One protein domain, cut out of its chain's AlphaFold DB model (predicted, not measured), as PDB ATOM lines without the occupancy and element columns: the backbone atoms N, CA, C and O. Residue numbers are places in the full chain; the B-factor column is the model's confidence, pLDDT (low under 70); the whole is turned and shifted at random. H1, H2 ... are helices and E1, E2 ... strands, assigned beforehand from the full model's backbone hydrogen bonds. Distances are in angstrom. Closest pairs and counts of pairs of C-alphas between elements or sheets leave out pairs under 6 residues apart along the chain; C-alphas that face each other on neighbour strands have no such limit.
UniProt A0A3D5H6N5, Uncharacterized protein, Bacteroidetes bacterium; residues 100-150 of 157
ATOM      1  N   ASP A 100     -34.162   0.481 -29.477       92.81
ATOM      2  CA  ASP A 100     -34.755   1.325 -28.448       92.81
ATOM      3  C   ASP A 100     -36.102   0.745 -27.967       92.81
ATOM      4  O   ASP A 100     -37.035   0.569 -28.765       92.81
ATOM      5  N   PRO A 101     -36.225   0.404 -26.671       89.44
ATOM      6  CA  PRO A 101     -37.409  -0.269 -26.154       89.44
ATOM      7  C   PRO A 101     -38.633   0.647 -26.093       89.44
ATOM      8  O   PRO A 101     -39.754   0.145 -26.171       89.44
ATOM      9  N   ASP A 102     -38.454   1.960 -25.948       90.88
ATOM     10  CA  ASP A 102     -39.570   2.905 -25.857       90.88
ATOM     11  C   ASP A 102     -40.133   3.212 -27.248       90.88
ATOM     12  O   ASP A 102     -41.341   3.119 -27.460       90.88
ATOM     13  N   TRP A 103     -39.266   3.399 -28.240       92.69
ATOM     14  CA  TRP A 103     -39.638   3.447 -29.648       92.69
ATOM     15  C   TRP A 103     -40.371   2.173 -30.085       92.69
ATOM     16  O   TRP A 103     -41.387   2.247 -30.780       92.69
ATOM     17  N   LEU A 104     -39.902   0.994 -29.654       91.56
ATOM     18  CA  LEU A 104     -40.571  -0.270 -29.959       91.56
ATOM     19  C   LEU A 104     -41.970  -0.341 -29.324       91.56
ATOM     20  O   LEU A 104     -42.913  -0.787 -29.984       91.56
ATOM     21  N   LYS A 105     -42.133   0.115 -28.073       89.88
ATOM     22  CA  LYS A 105     -43.446   0.197 -27.404       89.88
ATOM     23  C   LYS A 105     -44.403   1.105 -28.171       89.88
ATOM     24  O   LYS A 105     -45.541   0.700 -28.412       89.88
ATOM     25  N   ASP A 106     -43.943   2.285 -28.577       90.94
ATOM     26  CA  ASP A 106     -44.747   3.257 -29.319       90.94
ATOM     27  C   ASP A 106     -45.171   2.710 -30.688       90.94
ATOM     28  O   ASP A 106     -46.336   2.827 -31.080       90.94
ATOM     29  N   LEU A 107     -44.254   2.035 -31.392       90.50
ATOM     30  CA  LEU A 107     -44.547   1.381 -32.667       90.50
ATOM     31  C   LEU A 107     -45.649   0.319 -32.526       90.50
ATOM     32  O   LEU A 107     -46.543   0.239 -33.371       90.50
ATOM     33  N   ILE A 108     -45.586  -0.493 -31.467       88.50
ATOM     34  CA  ILE A 108     -46.575  -1.540 -31.180       88.50
ATOM     35  C   ILE A 108     -47.926  -0.924 -30.791       88.50
ATOM     36  O   ILE A 108     -48.966  -1.390 -31.255       88.50
ATOM     37  N   ALA A 109     -47.930   0.129 -29.969       87.31
ATOM     38  CA  ALA A 109     -49.151   0.805 -29.529       87.31
ATOM     39  C   ALA A 109     -49.886   1.524 -30.677       87.31
ATOM     40  O   ALA A 109     -51.111   1.629 -30.658       87.31
ATOM     41  N   GLY A 110     -49.155   1.988 -31.694       84.50
ATOM     42  CA  GLY A 110     -49.697   2.718 -32.843       84.50
ATOM     43  C   GLY A 110     -50.446   1.884 -33.895       84.50
ATOM     44  O   GLY A 110     -50.739   2.421 -34.961       84.50
ATOM     45  N   ASN A 111     -50.747   0.598 -33.651       65.88
ATOM     46  CA  ASN A 111     -51.390  -0.329 -34.608       65.88
ATOM     47  C   ASN A 111     -50.637  -0.510 -35.949       65.88
ATOM     48  O   ASN A 111     -51.240  -0.859 -36.967       65.88
ATOM     49  N   GLY A 112     -49.318  -0.282 -35.988       61.09
ATOM     50  CA  GLY A 112     -48.500  -0.623 -37.159       61.09
ATOM     51  C   GLY A 112     -48.435  -2.144 -37.379       61.09
ATOM     52  O   GLY A 112     -48.738  -2.892 -36.459       61.09
ATOM     53  N   PRO A 113     -48.038  -2.652 -38.563       59.47
ATOM     54  CA  PRO A 113     -47.802  -4.085 -38.747       59.47
ATOM     55  C   PRO A 113     -46.733  -4.553 -37.753       59.47
ATOM     56  O   PRO A 113     -45.563  -4.171 -37.853       59.47
ATOM     57  N   VAL A 114     -47.183  -5.318 -36.758       70.31
ATOM     58  CA  VAL A 114     -46.407  -5.656 -35.570       70.31
ATOM     59  C   VAL A 114     -45.575  -6.902 -35.847       70.31
ATOM     60  O   VAL A 114     -46.102  -7.946 -36.231       70.31
ATOM     61  N   VAL A 115     -44.263  -6.797 -35.649       85.94
ATOM     62  CA  VAL A 115     -43.405  -7.976 -35.495       85.94
ATOM     63  C   VAL A 115     -43.944  -8.799 -34.318       85.94
ATOM     64  O   VAL A 115     -44.263  -8.233 -33.271       85.94
ATOM     65  N   ALA A 116     -44.112 -10.114 -34.492       90.81
ATOM     66  CA  ALA A 116     -44.598 -10.960 -33.402       90.81
ATOM     67  C   ALA A 116     -43.698 -10.779 -32.171       90.81
ATOM     68  O   ALA A 116     -42.470 -10.739 -32.295       90.81
ATOM     69  N   HIS A 117     -44.323 -10.583 -31.015       90.81
ATOM     70  CA  HIS A 117     -43.644 -10.257 -29.772       90.81
ATOM     71  C   HIS A 117     -44.453 -10.752 -28.577       90.81
ATOM     72  O   HIS A 117     -45.668 -10.909 -28.659       90.81
ATOM     73  N   GLU A 118     -43.765 -10.913 -27.458       88.44
ATOM     74  CA  GLU A 118     -44.333 -11.229 -26.155       88.44
ATOM     75  C   GLU A 118     -43.903 -10.171 -25.137       88.44
ATOM     76  O   GLU A 118     -42.811  -9.599 -25.227       88.44
ATOM     77  N   LYS A 119     -44.767  -9.904 -24.155       84.94
ATOM     78  CA  LYS A 119     -44.450  -9.023 -23.023       84.94
ATOM     79  C   LYS A 119     -44.102  -9.884 -21.819       84.94
ATOM     80  O   LYS A 119     -44.951 -10.626 -21.334       84.94
ATOM     81  N   LEU A 120     -42.877  -9.759 -21.321       79.38
ATOM     82  CA  LEU A 120     -42.380 -10.510 -20.167       79.38
ATOM     83  C   LEU A 120     -41.876  -9.525 -19.119       79.38
ATOM     84  O   LEU A 120     -40.900  -8.832 -19.374       79.38
ATOM     85  N   GLU A 121     -42.559  -9.433 -17.975       71.06
ATOM     86  CA  GLU A 121     -42.108  -8.697 -16.775       71.06
ATOM     87  C   GLU A 121     -41.446  -7.323 -17.046       71.06
ATOM     88  O   GLU A 121     -40.420  -6.974 -16.474       71.06
ATOM     89  N   GLY A 122     -42.041  -6.513 -17.933       72.94
ATOM     90  CA  GLY A 122     -41.545  -5.168 -18.269       72.94
ATOM     91  C   GLY A 122     -40.612  -5.088 -19.484       72.94
ATOM     92  O   GLY A 122     -40.297  -3.983 -19.926       72.94
ATOM     93  N   ALA A 123     -40.239  -6.223 -20.074       79.25
ATOM     94  CA  ALA A 123     -39.513  -6.325 -21.335       79.25
ATOM     95  C   ALA A 123     -40.439  -6.717 -22.501       79.25
ATOM     96  O   ALA A 123     -41.506  -7.315 -22.319       79.25
ATOM     97  N   ILE A 124     -40.005  -6.389 -23.720       86.44
ATOM     98  CA  ILE A 124     -40.611  -6.866 -24.966       86.44
ATOM     99  C   ILE A 124     -39.613  -7.808 -25.623       86.44
ATOM    100  O   ILE A 124     -38.490  -7.404 -25.922       86.44
ATOM    101  N   VAL A 125     -40.031  -9.047 -25.865       88.81
ATOM    102  CA  VAL A 125     -39.230 -10.049 -26.573       88.81
ATOM    103  C   VAL A 125     -39.834 -10.268 -27.947       88.81
ATOM    104  O   VAL A 125     -41.017 -10.575 -28.062       88.81
ATOM    105  N   LEU A 126     -39.031 -10.111 -28.999       91.06
ATOM    106  CA  LEU A 126     -39.470 -10.384 -30.364       91.06
ATOM    107  C   LEU A 126     -39.446 -11.896 -30.624       91.06
ATOM    108  O   LEU A 126     -38.439 -12.556 -30.385       91.06
ATOM    109  N   THR A 127     -40.553 -12.434 -31.129       91.75
ATOM    110  CA  THR A 127     -40.792 -13.877 -31.323       91.75
ATOM    111  C   THR A 127     -41.153 -14.237 -32.765       91.75
ATOM    112  O   THR A 127     -41.556 -15.363 -33.055       91.75
ATOM    113  N   ALA A 128     -41.018 -13.289 -33.695       91.25
ATOM    114  CA  ALA A 128     -41.245 -13.540 -35.114       91.25
ATOM    115  C   ALA A 128     -40.266 -14.577 -35.687       91.25
ATOM    116  O   ALA A 128     -39.174 -14.800 -35.163       91.25
ATOM    117  N   SER A 129     -40.647 -15.181 -36.815       92.31
ATOM    118  CA  SER A 129     -39.743 -16.033 -37.591       92.31
ATOM    119  C   SER A 129     -38.487 -15.266 -38.018       92.31
ATOM    120  O   SER A 129     -38.498 -14.035 -38.101       92.31
ATOM    121  N   THR A 130     -37.415 -15.980 -38.373       91.56
ATOM    122  CA  THR A 130     -36.185 -15.369 -38.909       91.56
ATOM    123  C   THR A 130     -36.475 -14.412 -40.068       91.56
ATOM    124  O   THR A 130     -35.943 -13.306 -40.094       91.56
ATOM    125  N   GLU A 131     -37.357 -14.794 -40.995       92.81
ATOM    126  CA  GLU A 131     -37.779 -13.931 -42.104       92.81
ATOM    127  C   GLU A 131     -38.521 -12.681 -41.609       92.81
ATOM    128  O   GLU A 131     -38.241 -11.572 -42.064       92.81
ATOM    129  N   GLY A 132     -39.416 -12.833 -40.627       93.12
ATOM    130  CA  GLY A 132     -40.131 -11.715 -40.014       93.12
ATOM    131  C   GLY A 132     -39.196 -10.729 -39.309       93.12
ATOM    132  O   GLY A 132     -39.327  -9.518 -39.496       93.12
ATOM    133  N   LEU A 133     -38.213 -11.231 -38.558       93.38
ATOM    134  CA  LEU A 133     -37.190 -10.412 -37.903       93.38
ATOM    135  C   LEU A 133     -36.295  -9.705 -38.927       93.38
ATOM    136  O   LEU A 133     -36.073  -8.502 -38.819       93.38
ATOM    137  N   GLN A 134     -35.831 -10.403 -39.967       94.44
ATOM    138  CA  GLN A 134     -35.057  -9.775 -41.042       94.44
ATOM    139  C   GLN A 134     -35.873  -8.707 -41.782       94.44
ATOM    140  O   GLN A 134     -35.343  -7.643 -42.098       94.44
ATOM    141  N   GLY A 135     -37.165  -8.947 -42.022       94.50
ATOM    142  CA  GLY A 135     -38.080  -7.962 -42.598       94.50
ATOM    143  C   GLY A 135     -38.237  -6.722 -41.714       94.50
ATOM    144  O   GLY A 135     -38.150  -5.596 -42.208       94.50
ATOM    145  N   PHE A 136     -38.389  -6.921 -40.403       94.19
ATOM    146  CA  PHE A 136     -38.434  -5.847 -39.411       94.19
ATOM    147  C   PHE A 136     -37.145  -5.012 -39.417       94.19
ATOM    148  O   PHE A 136     -37.199  -3.791 -39.582       94.19
ATOM    149  N   LEU A 137     -35.982  -5.663 -39.333       95.00
ATOM    150  CA  LEU A 137     -34.675  -5.000 -39.350       95.00
ATOM    151  C   LEU A 137     -34.402  -4.299 -40.683       95.00
ATOM    152  O   LEU A 137     -33.852  -3.203 -40.704       95.00
ATOM    153  N   LYS A 138     -34.830  -4.875 -41.810       95.38
ATOM    154  CA  LYS A 138     -34.723  -4.233 -43.125       95.38
ATOM    155  C   LYS A 138     -35.562  -2.957 -43.204       95.38
ATOM    156  O   LYS A 138     -35.136  -1.998 -43.841       95.38
ATOM    157  N   LYS A 139     -36.743  -2.949 -42.578       93.62
ATOM    158  CA  LYS A 139     -37.666  -1.807 -42.582       93.62
ATOM    159  C   LYS A 139     -37.209  -0.681 -41.655       93.62
ATOM    160  O   LYS A 139     -37.265   0.476 -42.058       93.62
ATOM    161  N   TYR A 140     -36.766  -1.011 -40.442       93.75
ATOM    162  CA  TYR A 140     -36.489  -0.024 -39.388       93.75
ATOM    163  C   TYR A 140     -35.004   0.119 -39.027       93.75
ATOM    164  O   TYR A 140     -34.643   0.987 -38.248       93.75
ATOM    165  N   GLY A 141     -34.101  -0.661 -39.624       92.69
ATOM    166  CA  GLY A 141     -32.658  -0.594 -39.341       92.69
ATOM    167  C   GLY A 141     -31.991   0.750 -39.655       92.69
ATOM    168  O   GLY A 141     -30.918   1.067 -39.134       92.69
ATOM    169  N   ALA A 142     -32.621   1.550 -40.515       91.38
ATOM    170  CA  ALA A 142     -32.183   2.904 -40.838       91.38
ATOM    171  C   ALA A 142     -32.940   3.993 -40.058       91.38
ATOM    172  O   ALA A 142     -32.563   5.152 -40.178       91.38
ATOM    173  N   GLU A 143     -33.972   3.644 -39.281       93.38
ATOM    174  CA  GLU A 143     -34.735   4.592 -38.462       93.38
ATOM    175  C   GLU A 143     -33.881   5.023 -37.259       93.38
ATOM    176  O   GLU A 143     -33.605   4.189 -36.389       93.38
ATOM    177  N   PRO A 144     -33.443   6.294 -37.179       92.56
ATOM    178  CA  PRO A 144     -32.557   6.746 -36.106       92.56
ATOM    179  C   PRO A 144     -33.170   6.602 -34.713       92.56
ATOM    180  O   PRO A 144     -32.440   6.407 -33.751       92.56
ATOM    181  N   LYS A 145     -34.502   6.665 -34.588       94.44
ATOM    182  CA  LYS A 145     -35.169   6.456 -33.296       94.44
ATOM    183  C   LYS A 145     -35.223   4.988 -32.873       94.44
ATOM    184  O   LYS A 145     -35.280   4.718 -31.684       94.44
ATOM    185  N   ALA A 146     -35.207   4.057 -33.828       93.69
ATOM    186  CA  ALA A 146     -35.212   2.623 -33.546       93.69
ATOM    187  C   ALA A 146     -33.849   2.148 -33.043       93.69
ATOM    188  O   ALA A 146     -33.771   1.280 -32.185       93.69
ATOM    189  N   PHE A 147     -32.777   2.723 -33.583       95.19
ATOM    190  CA  PHE A 147     -31.402   2.444 -33.187       95.19
ATOM    191  C   PHE A 147     -30.699   3.782 -32.926       95.19
ATOM    192  O   PHE A 147     -30.029   4.286 -33.838       95.19
ATOM    193  N   PRO A 148     -30.906   4.382 -31.736       93.50
ATOM    194  CA  PRO A 148     -30.311   5.664 -31.364       93.50
ATOM    195  C   PRO A 148     -28.788   5.548 -31.212       93.50
ATOM    196  O   PRO A 148     -28.197   4.502 -31.488       93.50
ATOM    197  N   GLU A 149     -28.133   6.635 -30.794       87.94
ATOM    198  CA  GLU A 149     -26.696   6.610 -30.502       87.94
ATOM    199  C   GLU A 149     -26.355   5.462 -29.539       87.94
ATOM    200  O   GLU A 149     -26.987   5.279 -28.497       87.94
ATOM    201  N   GLY A 150     -25.391   4.642 -29.957       89.19
ATOM    202  CA  GLY A 150     -24.992   3.424 -29.267       89.19
ATOM    203  C   GLY A 150     -23.781   3.614 -28.359       89.19
ATOM    204  O   GLY A 150     -23.210   4.697 -28.265       89.19
TER     205      GLY A 150
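AT A GLANCE: This is residues 100 to 150 of the 157 residues of an uncharacterized protein of Bacteroidetes bacterium (UniProt A0A3D5H6N5). What shape do these parts make? A small open frame: a two-stranded hairpin, E1 and E2, makes one side, helix H1 lies beside E2, and helix H2 leads away from the end of E2 at Leu 126. After H2 the last residues, 141 to 150, fold back toward the beginning of H1, while residues 138 to 143 stick out. What is it built of, and how large is it? The printed part has 51 residues, with two named helices and two named strands in the order H1, E1, E2, H2; the sheet, order E1 - E2, is antiparallel and the class is mixed, helices and strands. The whole is compact, with a radius of gyration of the C-alphas of 10.8 A, and the C-alphas span 26 by 24 by 22 A.

IN THESE COORDINATES: Where are the strands? E1 is residues 117 to 120, 9.7 A from first to last C-alpha, and its C-alpha 117 is at (-43.644, -10.257, -29.772). E2 is residues 123 to 126, 9.9 A long. Where are the helices? H1 is residues 101 to 109, 12.3 A long, beginning with C-alpha 101 at (-37.409, -0.269, -26.154). H2, the longest helix, is residues 130 to 140, 15.4 A long, ending with C-alpha 140 at (-36.489, -0.024, -39.388).

HOW THE PARTS SIT: How do the two strands pair? E1 and E2 form a hairpin, antiparallel at 153 degrees between their directions, and C-alphas 117 and 126 face each other at 4.2 A. N 118 and O 125 are within hydrogen-bond range at 2.8 A, as are N 123 and O 120 at 2.8 A. How near do the helices come to E2? The closest C-alphas of H1 and E2 are those of Pro 101 and Ile 124, 7.4 A apart. The closest of E2 and H2 are those of Leu 126 and Leu 133, 7.9 A apart. Which elements are apart, and how are the helix backbones formed? H1 and H2 are apart, and so are E1 and H2. In H1 and H2 every O i to N i+4 pair is within hydrogen-bond range.

THE WHOLE: How far does it reach? The two C-alphas farthest apart, those of Glu 121 and Ala 142, are 28.5 A apart. Is anything cut, and are the links long? The printed part has no cut; the links E1 to E2 and E2 to H2 are tight, and H1 to E1 is a short link of 7 residues. Where is the model's confidence low? Residues 111 to 113 are under 70, while the mean pLDDT of the printed part is 88.0.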